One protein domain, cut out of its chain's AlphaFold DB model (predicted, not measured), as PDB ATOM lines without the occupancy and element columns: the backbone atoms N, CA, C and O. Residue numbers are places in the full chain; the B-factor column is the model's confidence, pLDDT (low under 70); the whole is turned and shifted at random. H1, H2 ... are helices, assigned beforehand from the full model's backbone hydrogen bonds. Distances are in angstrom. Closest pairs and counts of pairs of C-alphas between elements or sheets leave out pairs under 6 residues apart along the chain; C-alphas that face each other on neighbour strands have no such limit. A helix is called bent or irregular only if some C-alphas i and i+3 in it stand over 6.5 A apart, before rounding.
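Overview. This is residues 4 to 111 of the 114 residues of the protein "Trk system potassium uptake protein TrkH" of Candidatus Methanoperedenaceae archaeon GB37 (UniProt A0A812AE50). Three long helices form a loose-ended up-and-down bundle, H1 between H3 and H4 over part of its length; H2 runs on beyond H1 at one end and folds back through a tight turn into H3, and H5 crosses the side of H4. The turn between H2 and H3 and the link between H3 and H4 lie at opposite ends of the long axis. The printed part has 108 residues with five named helices, in the order H1, H2, H3, H4, H5, and no named strand; the class is all helix. It is only just compact, close to loose, with a radius of gyration of the C-alphas of 15.2 A, and it is only just elongated, with spans of 48 by 24 by 20 A.

Arrangement. H1, residues 4 to 20, forms a bundle, helices packed together, with H3, residues 36 to 56, and H4, residues 67 to 91; it is up and down, each running against the one before it. H1 and H3 touch at a shallow tilt of 26 degrees, opposite ways, closest at the C-alphas of Ser 11 and Gly 50, 4.2 A apart. H1 and H4 touch and run the same way at a steep tilt of 37 degrees, only just past shallow; their closest C-alphas, of Val 6 and Ile 73, are 5.6 A apart. H2, residues 22 to 31, and H1 meet only through their link. H2 and H3 are a hairpin at a shallow tilt of 13 degrees; H3 touches H2 with residues 36 to 43 alone, closest at the C-alphas of Ser 28 and His 36, 5.5 A apart. H3 and H4 are a hairpin too, at a shallow tilt of 30 degrees, where residues 37 to 46 touch residues 84 to 91; the closest C-alphas are those of Ala 38 and Phe 91, 4.8 A apart. H5, residues 98 to 109, touches H4 at a steep tilt of 59 degrees, opposite ways, with the C-alphas of Gly 82 and Val 106 closest at 4.7 A. H5 is apart from H1, H2 and H3. Every O i to N i+4 pair is within hydrogen-bond range in H1, H2, H3 and H5; in H4 it is 18 of 21.

Along the chain. H1 begins at C-alpha 4 (24.200, 23.151, -31.248) and is 24.6 A long from first to last C-alpha. H3 measures 29.8 A. H4, the longest with 25 residues, measures 36.9 A from C-alpha 67 (28.016, 9.986, -23.779); it is irregular, but only just, with C-alphas 85 and 88 6.8 A apart. H2 measures 14.3 A, and H5 measures 16.5 A and ends at C-alpha 109 (47.324, 23.248, -21.996).

Size, cuts and confidence. The two C-alphas farthest apart are those of Lys 32 and Asn 62, at 47.9 A. The printed part has no cut, and no link is long: H1 to H2 and H2 to H3 are tight, while H3 to H4, of 10 residues, and H4 to H5, of 6, are short. The mean pLDDT of the printed part is 91.0, and residues 59 to 63 are under 70.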
ATOM      1  N   LEU A   4      24.441  21.809 -31.795       86.06
ATOM      2  CA  LEU A   4      24.200  23.151 -31.248       86.06
ATOM      3  C   LEU A   4      24.412  23.219 -29.727       86.06
ATOM      4  O   LEU A   4      24.929  24.210 -29.229       86.06
ATOM      5  N   TYR A   5      24.051  22.157 -29.000       86.94
ATOM      6  CA  TYR A   5      24.260  22.083 -27.554       86.94
ATOM      7  C   TYR A   5      25.748  21.948 -27.204       86.94
ATOM      8  O   TYR A   5      26.237  22.623 -26.302       86.94
ATOM      9  N   VAL A   6      26.487  21.139 -27.972       90.00
ATOM     10  CA  VAL A   6      27.945  20.997 -27.833       90.00
ATOM     11  C   VAL A   6      28.638  22.346 -28.053       90.00
ATOM     12  O   VAL A   6      29.394  22.796 -27.195       90.00
ATOM     13  N   PHE A   7      28.324  23.040 -29.150       90.56
ATOM     14  CA  PHE A   7      28.890  24.359 -29.443       90.56
ATOM     15  C   PHE A   7      28.477  25.437 -28.432       90.56
ATOM     16  O   PHE A   7      29.282  26.318 -28.131       90.56
ATOM     17  N   HIS A   8      27.275  25.359 -27.854       91.25
ATOM     18  CA  HIS A   8      26.868  26.253 -26.768       91.25
ATOM     19  C   HIS A   8      27.778  26.103 -25.539       91.25
ATOM     20  O   HIS A   8      28.258  27.104 -25.011       91.25
ATOM     21  N   LEU A   9      28.085  24.869 -25.125       91.50
ATOM     22  CA  LEU A   9      29.003  24.621 -24.008       91.50
ATOM     23  C   LEU A   9      30.437  25.060 -24.322       91.50
ATOM     24  O   LEU A   9      31.085  25.676 -23.479       91.50
ATOM     25  N   ILE A  10      30.913  24.825 -25.545       94.25
ATOM     26  CA  ILE A  10      32.236  25.296 -25.985       94.25
ATOM     27  C   ILE A  10      32.311  26.827 -25.970       94.25
ATOM     28  O   ILE A  10      33.335  27.385 -25.593       94.25
ATOM     29  N   SER A  11      31.223  27.518 -26.319       93.56
ATOM     30  CA  SER A  11      31.164  28.985 -26.281       93.56
ATOM     31  C   SER A  11      31.302  29.526 -24.853       93.56
ATOM     32  O   SER A  11      32.000  30.513 -24.629       93.56
ATOM     33  N   ILE A  12      30.700  28.841 -23.873       93.56
ATOM     34  CA  ILE A  12      30.866  29.157 -22.446       93.56
ATOM     35  C   ILE A  12      32.321  28.936 -22.018       93.56
ATOM     36  O   ILE A  12      32.904  29.802 -21.371       93.56
ATOM     37  N   LEU A  13      32.926  27.808 -22.406       94.50
ATOM     38  CA  LEU A  13      34.335  27.526 -22.115       94.50
ATOM     39  C   LEU A  13      35.260  28.596 -22.709       94.50
ATOM     40  O   LEU A  13      36.129  29.101 -22.004       94.50
ATOM     41  N   ALA A  14      35.035  28.990 -23.966       95.19
ATOM     42  CA  ALA A  14      35.794  30.050 -24.621       95.19
ATOM     43  C   ALA A  14      35.662  31.382 -23.868       95.19
ATOM     44  O   ALA A  14      36.664  32.043 -23.619       95.19
ATOM     45  N   PHE A  15      34.458  31.751 -23.423       95.62
ATOM     46  CA  PHE A  15      34.257  32.968 -22.636       95.62
ATOM     47  C   PHE A  15      35.094  32.980 -21.348       95.62
ATOM     48  O   PHE A  15      35.809  33.949 -21.089       95.62
ATOM     49  N   PHE A  16      35.064  31.892 -20.571       95.81
ATOM     50  CA  PHE A  16      35.876  31.785 -19.355       95.81
ATOM     51  C   PHE A  16      37.376  31.762 -19.651       95.81
ATOM     52  O   PHE A  16      38.143  32.379 -18.920       95.81
ATOM     53  N   LEU A  17      37.797  31.126 -20.743       95.31
ATOM     54  CA  LEU A  17      39.190  31.137 -21.186       95.31
ATOM     55  C   LEU A  17      39.659  32.550 -21.569       95.31
ATOM     56  O   LEU A  17      40.785  32.936 -21.272       95.31
ATOM     57  N   GLY A  18      38.790  33.370 -22.155       94.44
ATOM     58  CA  GLY A  18      39.084  34.785 -22.374       94.44
ATOM     59  C   GLY A  18      39.249  35.569 -21.065       94.44
ATOM     60  O   GLY A  18      40.094  36.455 -20.982       94.44
ATOM     61  N   ILE A  19      38.492  35.227 -20.016       95.81
ATOM     62  CA  ILE A  19      38.627  35.849 -18.688       95.81
ATOM     63  C   ILE A  19      39.949  35.457 -18.024       95.81
ATOM     64  O   ILE A  19      40.592  36.311 -17.418       95.81
ATOM     65  N   THR A  20      40.396  34.202 -18.137       95.25
ATOM     66  CA  THR A  20      41.661  33.778 -17.510       95.25
ATOM     67  C   THR A  20      42.872  34.511 -18.090       95.25
ATOM     68  O   THR A  20      43.831  34.759 -17.361       95.25
ATOM     69  N   MET A  21      42.806  34.962 -19.349       94.88
ATOM     70  CA  MET A  21      43.828  35.813 -19.974       94.88
ATOM     71  C   MET A  21      43.955  37.213 -19.339       94.88
ATOM     72  O   MET A  21      44.946  37.902 -19.586       94.88
ATOM     73  N   LEU A  22      43.024  37.641 -18.476       95.38
ATOM     74  CA  LEU A  22      43.186  38.876 -17.694       95.38
ATOM     75  C   LEU A  22      44.355  38.786 -16.705       95.38
ATOM     76  O   LEU A  22      44.999  39.797 -16.437       95.38
ATOM     77  N   ALA A  23      44.659  37.596 -16.183       95.94
ATOM     78  CA  ALA A  23      45.781  37.408 -15.267       95.94
ATOM     79  C   ALA A  23      47.139  37.749 -15.921       95.94
ATOM     80  O   ALA A  23      47.833  38.621 -15.393       95.94
ATOM     81  N   PRO A  24      47.522  37.170 -17.080       94.00
ATOM     82  CA  PRO A  24      48.754  37.563 -17.758       94.00
ATOM     83  C   PRO A  24      48.714  38.997 -18.310       94.00
ATOM     84  O   PRO A  24      49.757  39.645 -18.346       94.00
ATOM     85  N   LEU A  25      47.539  39.555 -18.647       95.06
ATOM     86  CA  LEU A  25      47.423  40.982 -18.976       95.06
ATOM     87  C   LEU A  25      47.867  41.876 -17.806       95.06
ATOM     88  O   LEU A  25      48.623  42.826 -18.011       95.06
ATOM     89  N   LEU A  26      47.417  41.582 -16.582       95.88
ATOM     90  CA  LEU A  26      47.823  42.337 -15.392       95.88
ATOM     91  C   LEU A  26      49.334  42.249 -15.169       95.88
ATOM     92  O   LEU A  26      49.971  43.268 -14.907       95.88
ATOM     93  N   VAL A  27      49.910  41.055 -15.331       95.50
ATOM     94  CA  VAL A  27      51.364  40.854 -15.244       95.50
ATOM     95  C   VAL A  27      52.084  41.701 -16.295       95.50
ATOM     96  O   VAL A  27      52.982  42.462 -15.945       95.50
ATOM     97  N   SER A  28      51.644  41.665 -17.553       94.00
ATOM     98  CA  SER A  28      52.221  42.478 -18.630       94.00
ATOM     99  C   SER A  28      52.205  43.983 -18.312       94.00
ATOM    100  O   SER A  28      53.197  44.681 -18.535       94.00
ATOM    101  N   ILE A  29      51.119  44.496 -17.721       94.50
ATOM    102  CA  ILE A  29      51.009  45.910 -17.327       94.50
ATOM    103  C   ILE A  29      51.969  46.251 -16.178       94.50
ATOM    104  O   ILE A  29      52.621  47.296 -16.219       94.50
ATOM    105  N   ILE A  30      52.073  45.383 -15.166       96.38
ATOM    106  CA  ILE A  30      52.966  45.579 -14.012       96.38
ATOM    107  C   ILE A  30      54.428  45.613 -14.467       96.38
ATOM    108  O   ILE A  30      55.179  46.505 -14.072       96.38
ATOM    109  N   TYR A  31      54.818  44.665 -15.320       95.12
ATOM    110  CA  TYR A  31      56.195  44.511 -15.793       95.12
ATOM    111  C   TYR A  31      56.539  45.407 -16.991       95.12
ATOM    112  O   TYR A  31      57.716  45.557 -17.310       95.12
ATOM    113  N   LYS A  32      55.544  46.042 -17.625       90.69
ATOM    114  CA  LYS A  32      55.704  46.934 -18.789       90.69
ATOM    115  C   LYS A  32      56.471  46.284 -19.946       90.69
ATOM    116  O   LYS A  32      57.264  46.935 -20.618       90.69
ATOM    117  N   ASP A  33      56.196  45.011 -20.204       87.62
ATOM    118  CA  ASP A  33      56.851  44.200 -21.242       87.62
ATOM    119  C   ASP A  33      56.396  44.531 -22.683       87.62
ATOM    120  O   ASP A  33      56.934  44.003 -23.650       87.62
ATOM    121  N   GLY A  34      55.385  45.395 -22.838       88.56
ATOM    122  CA  GLY A  34      54.823  45.784 -24.135       88.56
ATOM    123  C   GLY A  34      53.828  44.784 -24.739       88.56
ATOM    124  O   GLY A  34      53.189  45.109 -25.740       88.56
ATOM    125  N   SER A  35      53.613  43.619 -24.119       90.94
ATOM    126  CA  SER A  35      52.742  42.557 -24.649       90.94
ATOM    127  C   SER A  35      51.246  42.776 -24.364       90.94
ATOM    128  O   SER A  35      50.388  42.107 -24.943       90.94
ATOM    129  N   HIS A  36      50.902  43.768 -23.539       92.88
ATOM    130  CA  HIS A  36      49.535  44.065 -23.099       92.88
ATOM    131  C   HIS A  36      48.543  44.237 -24.257       92.88
ATOM    132  O   HIS A  36      47.405  43.779 -24.162       92.88
ATOM    133  N   TRP A  37      48.957  44.831 -25.382       93.88
ATOM    134  CA  TRP A  37      48.096  44.964 -26.564       93.88
ATOM    135  C   TRP A  37      47.717  43.620 -27.187       93.88
ATOM    136  O   TRP A  37      46.594  43.473 -27.676       93.88
ATOM    137  N   ALA A  38      48.622  42.641 -27.169       94.75
ATOM    138  CA  ALA A  38      48.350  41.300 -27.671       94.75
ATOM    139  C   ALA A  38      47.318  40.591 -26.787       94.75
ATOM    140  O   ALA A  38      46.333  40.056 -27.300       94.75
ATOM    141  N   PHE A  39      47.477  40.684 -25.463       95.25
ATOM    142  CA  PHE A  39      46.505  40.144 -24.514       95.25
ATOM    143  C   PHE A  39      45.140  40.826 -24.623       95.25
ATOM    144  O   PHE A  39      44.135  40.128 -24.685       95.25
ATOM    145  N   ILE A  40      45.072  42.158 -24.730       96.06
ATOM    146  CA  ILE A  40      43.796  42.880 -24.897       96.06
ATOM    147  C   ILE A  40      43.057  42.400 -26.153       96.06
ATOM    148  O   ILE A  40      41.868  42.089 -26.084       96.06
ATOM    149  N   LYS A  41      43.751  42.290 -27.294       96.00
ATOM    150  CA  LYS A  41      43.154  41.783 -28.542       96.00
ATOM    151  C   LYS A  41      42.678  40.336 -28.398       96.00
ATOM    152  O   LYS A  41      41.572  40.022 -28.835       96.00
ATOM    153  N   ALA A  42      43.476  39.475 -27.765       96.12
ATOM    154  CA  ALA A  42      43.128  38.075 -27.526       96.12
ATOM    155  C   ALA A  42      41.908  37.932 -26.605       96.12
ATOM    156  O   ALA A  42      40.982  37.192 -26.938       96.12
ATOM    157  N   ILE A  43      41.860  38.687 -25.504       96.56
ATOM    158  CA  ILE A  43      40.729  38.717 -24.567       96.56
ATOM    159  C   ILE A  43      39.468  39.170 -25.291       96.56
ATOM    160  O   ILE A  43      38.452  38.481 -25.217       96.56
ATOM    161  N   LEU A  44      39.519  40.296 -26.012       96.44
ATOM    162  CA  LEU A  44      38.358  40.822 -26.728       96.44
ATOM    163  C   LEU A  44      37.842  39.818 -27.755       96.44
ATOM    164  O   LEU A  44      36.653  39.527 -27.758       96.44
ATOM    165  N   LEU A  45      38.717  39.233 -28.575       96.19
ATOM    166  CA  LEU A  45      38.297  38.268 -29.589       96.19
ATOM    167  C   LEU A  45      37.713  36.994 -28.961       96.19
ATOM    168  O   LEU A  45      36.663  36.517 -29.392       96.19
ATOM    169  N   THR A  46      38.352  36.461 -27.922       95.81
ATOM    170  CA  THR A  46      37.940  35.207 -27.269       95.81
ATOM    171  C   THR A  46      36.638  35.382 -26.486       95.81
ATOM    172  O   THR A  46      35.698  34.603 -26.637       95.81
ATOM    173  N   THR A  47      36.525  36.449 -25.690       95.44
ATOM    174  CA  THR A  47      35.298  36.741 -24.932       95.44
ATOM    175  C   THR A  47      34.147  37.151 -25.843       95.44
ATOM    176  O   THR A  47      33.017  36.727 -25.602       95.44
ATOM    177  N   PHE A  48      34.403  37.911 -26.913       95.94
ATOM    178  CA  PHE A  48      33.379  38.276 -27.892       95.94
ATOM    179  C   PHE A  48      32.853  37.049 -28.635       95.94
ATOM    180  O   PHE A  48      31.642  36.845 -28.680       95.94
ATOM    181  N   THR A  49      33.735  36.189 -29.154       94.69
ATOM    182  CA  THR A  49      33.326  34.953 -29.845       94.69
ATOM    183  C   THR A  49      32.590  33.993 -28.909       94.69
ATOM    184  O   THR A  49      31.534  33.482 -29.283       94.69
ATOM    185  N   GLY A  50      33.069  33.814 -27.673       92.75
ATOM    186  CA  GLY A  50      32.397  33.013 -26.647       92.75
ATOM    187  C   GLY A  50      31.025  33.567 -26.246       92.75
ATOM    188  O   GLY A  50      30.045  32.826 -26.203       92.75
ATOM    189  N   SER A  51      30.911  34.881 -26.029       93.12
ATOM    190  CA  SER A  51      29.635  35.531 -25.687       93.12
ATOM    191  C   SER A  51      28.641  35.439 -26.839       93.12
ATOM    192  O   SER A  51      27.483  35.072 -26.647       93.12
ATOM    193  N   MET A  52      29.100  35.729 -28.055       93.25
ATOM    194  CA  MET A  52      28.292  35.654 -29.264       93.25
ATOM    195  C   MET A  52      27.771  34.227 -29.476       93.25
ATOM    196  O   MET A  52      26.571  34.025 -29.661       93.25
ATOM    197  N   GLY A  53      28.645  33.225 -29.348       89.88
ATOM    198  CA  GLY A  53      28.261  31.818 -29.408       89.88
ATOM    199  C   GLY A  53      27.267  31.424 -28.309       89.88
ATOM    200  O   GLY A  53      26.269  30.754 -28.574       89.88
ATOM    201  N   TYR A  54      27.455  31.913 -27.084       89.38
ATOM    202  CA  TYR A  54      26.515  31.671 -25.992       89.38
ATOM    203  C   TYR A  54      25.107  32.192 -26.314       89.38
ATOM    204  O   TYR A  54      24.140  31.442 -26.163       89.38
ATOM    205  N   PHE A  55      24.983  33.433 -26.800       87.75
ATOM    206  CA  PHE A  55      23.686  34.046 -27.108       87.75
ATOM    207  C   PHE A  55      22.994  33.408 -28.319       87.75
ATOM    208  O   PHE A  55      21.797  33.127 -28.246       87.75
ATOM    209  N   PHE A  56      23.719  33.134 -29.409       87.31
ATOM    210  CA  PHE A  56      23.118  32.607 -30.641       87.31
ATOM    211  C   PHE A  56      22.829  31.103 -30.600       87.31
ATOM    212  O   PHE A  56      21.899  30.643 -31.262       87.31
ATOM    213  N   LEU A  57      23.590  30.322 -29.825       84.00
ATOM    214  CA  LEU A  57      23.400  28.871 -29.733       84.00
ATOM    215  C   LEU A  57      22.555  28.432 -28.533       84.00
ATOM    216  O   LEU A  57      22.349  27.232 -28.328       84.00
ATOM    217  N   LYS A  58      22.029  29.382 -27.749       70.94
ATOM    218  CA  LYS A  58      21.146  29.093 -26.619       70.94
ATOM    219  C   LYS A  58      19.858  28.439 -27.116       70.94
ATOM    220  O   LYS A  58      18.942  29.102 -27.597       70.94
ATOM    221  N   ARG A  59      19.758  27.118 -26.963       68.81
ATOM    222  CA  ARG A  59      18.524  26.377 -27.231       68.81
ATOM    223  C   ARG A  59      18.082  25.645 -25.975       68.81
ATOM    224  O   ARG A  59      18.767  24.749 -25.492       68.81
ATOM    225  N   HIS A  60      16.922  26.039 -25.453       56.56
ATOM    226  CA  HIS A  60      16.292  25.382 -24.315       56.56
ATOM    227  C   HIS A  60      15.927  23.942 -24.679       56.56
ATOM    228  O   HIS A  60      15.034  23.698 -25.492       56.56
ATOM    229  N   ARG A  61      16.603  22.983 -24.049       56.56
ATOM    230  CA  ARG A  61      16.063  21.641 -23.853       56.56
ATOM    231  C   ARG A  61      16.727  21.031 -22.626       56.56
ATOM    232  O   ARG A  61      17.949  20.936 -22.589       56.56
ATOM    233  N   ASN A  62      15.912  20.623 -21.655       54.91
ATOM    234  CA  ASN A  62      16.304  19.731 -20.564       54.91
ATOM    235  C   ASN A  62      16.708  18.399 -21.193       54.91
ATOM    236  O   ASN A  62      15.880  17.536 -21.470       54.91
ATOM    237  N   ALA A  63      17.968  18.320 -21.576       61.16
ATOM    238  CA  ALA A  63      18.528  17.242 -22.344       61.16
ATOM    239  C   ALA A  63      19.679  16.693 -21.519       61.16
ATOM    240  O   ALA A  63      20.705  17.351 -21.388       61.16
ATOM    241  N   GLU A  64      19.494  15.497 -20.965       73.56
ATOM    242  CA  GLU A  64      20.591  14.767 -20.341       73.56
ATOM    243  C   GLU A  64      21.751  14.642 -21.334       73.56
ATOM    244  O   GLU A  64      21.539  14.371 -22.527       73.56
ATOM    245  N   LEU A  65      22.961  14.899 -20.836       79.62
ATOM    246  CA  LEU A  65      24.192  14.842 -21.607       79.62
ATOM    247  C   LEU A  65      24.396  13.407 -22.102       79.62
ATOM    248  O   LEU A  65      24.611  12.490 -21.312       79.62
ATOM    249  N   SER A  66      24.340  13.192 -23.416       86.06
ATOM    250  CA  SER A  66      24.658  11.873 -23.963       86.06
ATOM    251  C   SER A  66      26.169  11.628 -23.905       86.06
ATOM    252  O   SER A  66      26.954  12.546 -24.135       86.06
ATOM    253  N   HIS A  67      26.597  10.375 -23.720       88.25
ATOM    254  CA  HIS A  67      28.016   9.986 -23.779       88.25
ATOM    255  C   HIS A  67      28.715  10.492 -25.056       88.25
ATOM    256  O   HIS A  67      29.836  10.993 -25.004       88.25
ATOM    257  N   ARG A  68      28.028  10.436 -26.208       88.88
ATOM    258  CA  ARG A  68      28.562  10.939 -27.490       88.88
ATOM    259  C   ARG A  68      28.762  12.457 -27.497       88.88
ATOM    260  O   ARG A  68      29.645  12.953 -28.185       88.88
ATOM    261  N   GLU A  69      27.923  13.193 -26.770       89.62
ATOM    262  CA  GLU A  69      28.020  14.650 -26.653       89.62
ATOM    263  C   GLU A  69      29.158  15.029 -25.709       89.62
ATOM    264  O   GLU A  69      29.937  15.910 -26.052       89.62
ATOM    265  N   GLY A  70      29.323  14.307 -24.595       90.19
ATOM    266  CA  GLY A  70      30.456  14.481 -23.681       90.19
ATOM    267  C   GLY A  70      31.808  14.324 -24.377       90.19
ATOM    268  O   GLY A  70      32.646  15.216 -24.291       90.19
ATOM    269  N   ILE A  71      31.991  13.245 -25.149       93.31
ATOM    270  CA  ILE A  71      33.230  13.016 -25.915       93.31
ATOM    271  C   ILE A  71      33.483  14.161 -26.909       93.31
ATOM    272  O   ILE A  71      34.605  14.655 -27.012       93.31
ATOM    273  N   ALA A  72      32.442  14.621 -27.609       92.94
ATOM    274  CA  ALA A  72      32.564  15.725 -28.559       92.94
ATOM    275  C   ALA A  72      32.932  17.054 -27.876       92.94
ATOM    276  O   ALA A  72      33.771  17.788 -28.393       92.94
ATOM    277  N   ILE A  73      32.342  17.356 -26.714       93.19
ATOM    278  CA  ILE A  73      32.643  18.573 -25.944       93.19
ATOM    279  C   ILE A  73      34.102  18.581 -25.504       93.19
ATOM    280  O   ILE A  73      34.758  19.605 -25.643       93.19
ATOM    281  N   VAL A  74      34.623  17.453 -25.015       94.19
ATOM    282  CA  VAL A  74      36.024  17.361 -24.587       94.19
ATOM    283  C   VAL A  74      36.964  17.546 -25.777       94.19
ATOM    284  O   VAL A  74      37.845  18.400 -25.727       94.19
ATOM    285  N   ALA A  75      36.755  16.806 -26.870       94.06
ATOM    286  CA  ALA A  75      37.631  16.871 -28.041       94.06
ATOM    287  C   ALA A  75      37.665  18.274 -28.672       94.06
ATOM    288  O   ALA A  75      38.735  18.825 -28.924       94.06
ATOM    289  N   ILE A  76      36.493  18.876 -28.897       94.75
ATOM    290  CA  ILE A  76      36.407  20.210 -29.499       94.75
ATOM    291  C   ILE A  76      36.811  21.287 -28.484       94.75
ATOM    292  O   ILE A  76      37.386  22.296 -28.871       94.75
ATOM    293  N   GLY A  77      36.552  21.076 -27.191       95.06
ATOM    294  CA  GLY A  77      36.947  21.987 -26.119       95.06
ATOM    295  C   GLY A  77      38.460  22.167 -26.040       95.06
ATOM    296  O   GLY A  77      38.924  23.303 -26.008       95.06
ATOM    297  N   TRP A  78      39.231  21.078 -26.102       94.56
ATOM    298  CA  TRP A  78      40.696  21.152 -26.157       94.56
ATOM    299  C   TRP A  78      41.199  21.846 -27.421       94.56
ATOM    300  O   TRP A  78      42.092  22.688 -27.347       94.56
ATOM    301  N   LEU A  79      40.597  21.546 -28.574       94.75
ATOM    302  CA  LEU A  79      40.947  22.201 -29.833       94.75
ATOM    303  C   LEU A  79      40.662  23.709 -29.776       94.75
ATOM    304  O   LEU A  79      41.509  24.511 -30.159       94.75
ATOM    305  N   ALA A  80      39.500  24.104 -29.255       95.06
ATOM    306  CA  ALA A  80      39.143  25.504 -29.063       95.06
ATOM    307  C   ALA A  80      40.100  26.194 -28.082       95.06
ATOM    308  O   ALA A  80      40.569  27.290 -28.374       95.06
ATOM    309  N   ALA A  81      40.433  25.548 -26.961       94.50
ATOM    310  CA  ALA A  81      41.384  26.078 -25.991       94.50
ATOM    311  C   ALA A  81      42.758  26.335 -26.622       94.50
ATOM    312  O   ALA A  81      43.284  27.431 -26.465       94.50
ATOM    313  N   GLY A  82      43.285  25.391 -27.409       94.69
ATOM    314  CA  GLY A  82      44.544  25.573 -28.136       94.69
ATOM    315  C   GLY A  82      44.496  26.708 -29.164       94.69
ATOM    316  O   GLY A  82      45.431  27.495 -29.262       94.69
ATOM    317  N   ILE A  83      43.394  26.854 -29.911       95.31
ATOM    318  CA  ILE A  83      43.255  27.946 -30.892       95.31
ATOM    319  C   ILE A  83      43.181  29.307 -30.195       95.31
ATOM    320  O   ILE A  83      43.895  30.234 -30.573       95.31
ATOM    321  N   PHE A  84      42.322  29.448 -29.184       95.81
ATOM    322  CA  PHE A  84      42.161  30.720 -28.481       95.81
ATOM    323  C   PHE A  84      43.396  31.062 -27.643       95.81
ATOM    324  O   PHE A  84      43.821  32.214 -27.630       95.81
ATOM    325  N   GLY A  85      44.028  30.073 -27.011       94.12
ATOM    326  CA  GLY A  85      45.286  30.246 -26.288       94.12
ATOM    327  C   GLY A  85      46.478  30.588 -27.177       94.12
ATOM    328  O   GLY A  85      47.426  31.192 -26.687       94.12
ATOM    329  N   ALA A  86      46.419  30.288 -28.476       95.62
ATOM    330  CA  ALA A  86      47.437  30.709 -29.432       95.62
ATOM    331  C   ALA A  86      47.359  32.210 -29.775       95.62
ATOM    332  O   ALA A  86      48.345  32.795 -30.228       95.62
ATOM    333  N   LEU A  87      46.207  32.864 -29.560       95.12
ATOM    334  CA  LEU A  87      45.977  34.255 -29.976       95.12
ATOM    335  C   LEU A  87      46.964  35.273 -29.383       95.12
ATOM    336  O   LEU A  87      47.438  36.113 -30.151       95.12
ATOM    337  N   PRO A  88      47.313  35.240 -28.079       93.88
ATOM    338  CA  PRO A  88      48.308  36.155 -27.529       93.88
ATOM    339  C   PRO A  88      49.661  36.031 -28.237       93.88
ATOM    340  O   PRO A  88      50.250  37.052 -28.581       93.88
ATOM    341  N   TYR A  89      50.119  34.809 -28.533       93.81
ATOM    342  CA  TYR A  89      51.387  34.578 -29.235       93.81
ATOM    343  C   TYR A  89      51.367  35.122 -30.664       93.81
ATOM    344  O   TYR A  89      52.338  35.736 -31.106       93.81
ATOM    345  N   ILE A  90      50.246  34.935 -31.369       94.25
ATOM    346  CA  ILE A  90      50.052  35.443 -32.731       94.25
ATOM    347  C   ILE A  90      50.057  36.974 -32.728       94.25
ATOM    348  O   ILE A  90      50.763  37.595 -33.515       94.25
ATOM    349  N   PHE A  91      49.300  37.610 -31.830       93.75
ATOM    350  CA  PHE A  91      49.213  39.072 -31.790       93.75
ATOM    351  C   PHE A  91      50.475  39.750 -31.264       93.75
ATOM    352  O   PHE A  91      50.724  40.904 -31.617       93.75
ATOM    353  N   ALA A  92      51.261  39.057 -30.442       92.50
ATOM    354  CA  ALA A  92      52.567  39.517 -29.995       92.50
ATOM    355  C   ALA A  92      53.688  39.225 -31.013       92.50
ATOM    356  O   ALA A  92      54.811  39.661 -30.785       92.50
ATOM    357  N   ASN A  93      53.399  38.532 -32.127       89.81
ATOM    358  CA  ASN A  93      54.388  38.061 -33.107       89.81
ATOM    359  C   ASN A  93      55.561  37.308 -32.450       89.81
ATOM    360  O   ASN A  93      56.718  37.515 -32.803       89.81
ATOM    361  N   VAL A  94      55.260  36.445 -31.473       91.00
ATOM    362  CA  VAL A  94      56.284  35.641 -30.775       91.00
ATOM    363  C   VAL A  94      56.859  34.559 -31.692       91.00
ATOM    364  O   VAL A  94      58.022  34.191 -31.556       91.00
ATOM    365  N   PHE A  95      56.056  34.062 -32.634       91.50
ATOM    366  CA  PHE A  95      56.444  33.011 -33.570       91.50
ATOM    367  C   PHE A  95      56.205  33.436 -35.020       91.50
ATOM    368  O   PHE A  95      55.189  34.058 -35.327       91.50
ATOM    369  N   ASP A  96      57.080  32.984 -35.923       86.12
ATOM    370  CA  ASP A  96      56.980  33.240 -37.370       86.12
ATOM    371  C   ASP A  96      55.860  32.441 -38.063       86.12
ATOM    372  O   ASP A  96      55.472  32.733 -39.193       86.12
ATOM    373  N   SER A  97      55.341  31.402 -37.401       92.25
ATOM    374  CA  SER A  97      54.330  30.496 -37.945       92.25
ATOM    375  C   SER A  97      53.194  30.272 -36.958       92.25
ATOM    376  O   SER A  97      53.418  29.988 -35.779       92.25
ATOM    377  N   PHE A  98      51.962  30.295 -37.475       91.00
ATOM    378  CA  PHE A  98      50.759  29.906 -36.734       91.00
ATOM    379  C   PHE A  98      50.890  28.510 -36.115       91.00
ATOM    380  O   PHE A  98      50.439  28.289 -34.995       91.00
ATOM    381  N   VAL A  99      51.528  27.577 -36.827       93.44
ATOM    382  CA  VAL A  99      51.678  26.193 -36.363       93.44
ATOM    383  C   VAL A  99      52.498  26.138 -35.077       93.44
ATOM    384  O   VAL A  99      52.135  25.395 -34.174       93.44
ATOM    385  N   ASN A 100      53.534  26.973 -34.953       93.31
ATOM    386  CA  ASN A 100      54.366  27.028 -33.750       93.31
ATOM    387  C   ASN A 100      53.596  27.640 -32.572       93.31
ATOM    388  O   ASN A 100      53.608  27.082 -31.482       93.31
ATOM    389  N   ALA A 101      52.850  28.725 -32.809       94.19
ATOM    390  CA  ALA A 101      52.000  29.336 -31.785       94.19
ATOM    391  C   ALA A 101      50.903  28.380 -31.284       94.19
ATOM    392  O   ALA A 101      50.623  28.308 -30.088       94.19
ATOM    393  N   PHE A 102      50.287  27.631 -32.201       94.44
ATOM    394  CA  PHE A 102      49.285  26.626 -31.863       94.44
ATOM    395  C   PHE A 102      49.898  25.444 -31.110       94.44
ATOM    396  O   PHE A 102      49.338  25.013 -30.103       94.44
ATOM    397  N   PHE A 103      51.049  24.945 -31.562       93.94
ATOM    398  CA  PHE A 103      51.766  23.860 -30.901       93.94
ATOM    399  C   PHE A 103      52.129  24.222 -29.459       93.94
ATOM    400  O   PHE A 103      51.810  23.460 -28.548       93.94
ATOM    401  N   GLU A 104      52.700  25.409 -29.248       94.38
ATOM    402  CA  GLU A 104      53.070  25.891 -27.916       94.38
ATOM    403  C   GLU A 104      51.843  26.028 -27.008       94.38
ATOM    404  O   GLU A 104      51.833  25.549 -25.874       94.38
ATOM    405  N   SER A 105      50.758  26.611 -27.527       94.56
ATOM    406  CA  SER A 105      49.525  26.742 -26.756       94.56
ATOM    407  C   SER A 105      48.957  25.385 -26.345       94.56
ATOM    408  O   SER A 105      48.573  25.216 -25.186       94.56
ATOM    409  N   VAL A 106      48.899  24.419 -27.266       94.50
ATOM    410  CA  VAL A 106      48.394  23.074 -26.967       94.50
ATOM    411  C   VAL A 106      49.300  22.379 -25.957       94.50
ATOM    412  O   VAL A 106      48.776  21.855 -24.980       94.50
ATOM    413  N   SER A 107      50.624  22.438 -26.133       94.12
ATOM    414  CA  SER A 107      51.604  21.861 -25.202       94.12
ATOM    415  C   SER A 107      51.437  22.391 -23.776       94.12
ATOM    416  O   SER A 107      51.407  21.610 -22.819       94.12
ATOM    417  N   GLY A 108      51.250  23.709 -23.629       91.38
ATOM    418  CA  GLY A 108      50.993  24.343 -22.337       91.38
ATOM    419  C   GLY A 108      49.693  23.856 -21.693       91.38
ATOM    420  O   GLY A 108      49.672  23.512 -20.511       91.38
ATOM    421  N   PHE A 109      48.616  23.750 -22.473       90.56
ATOM    422  CA  PHE A 109      47.324  23.248 -21.996       90.56
ATOM    423  C   PHE A 109      47.345  21.764 -21.623       90.56
ATOM    424  O   PHE A 109      46.679  21.367 -20.666       90.56
ATOM    425  N   THR A 110      48.102  20.944 -22.352       91.62
ATOM    426  CA  THR A 110      48.240  19.506 -22.090       91.62
ATOM    427  C   THR A 110      49.348  19.181 -21.099       91.62
ATOM    428  O   THR A 110      49.624  18.004 -20.871       91.62
ATOM    429  N   THR A 111      49.977  20.190 -20.486       89.88
ATOM    430  CA  THR A 111      51.088  20.032 -19.533       89.88
ATOM    431  C   THR A 111      52.255  19.215 -20.093       89.88
ATOM    432  O   THR A 111      52.975  18.558 -19.346       89.88
TER     433      THR A 111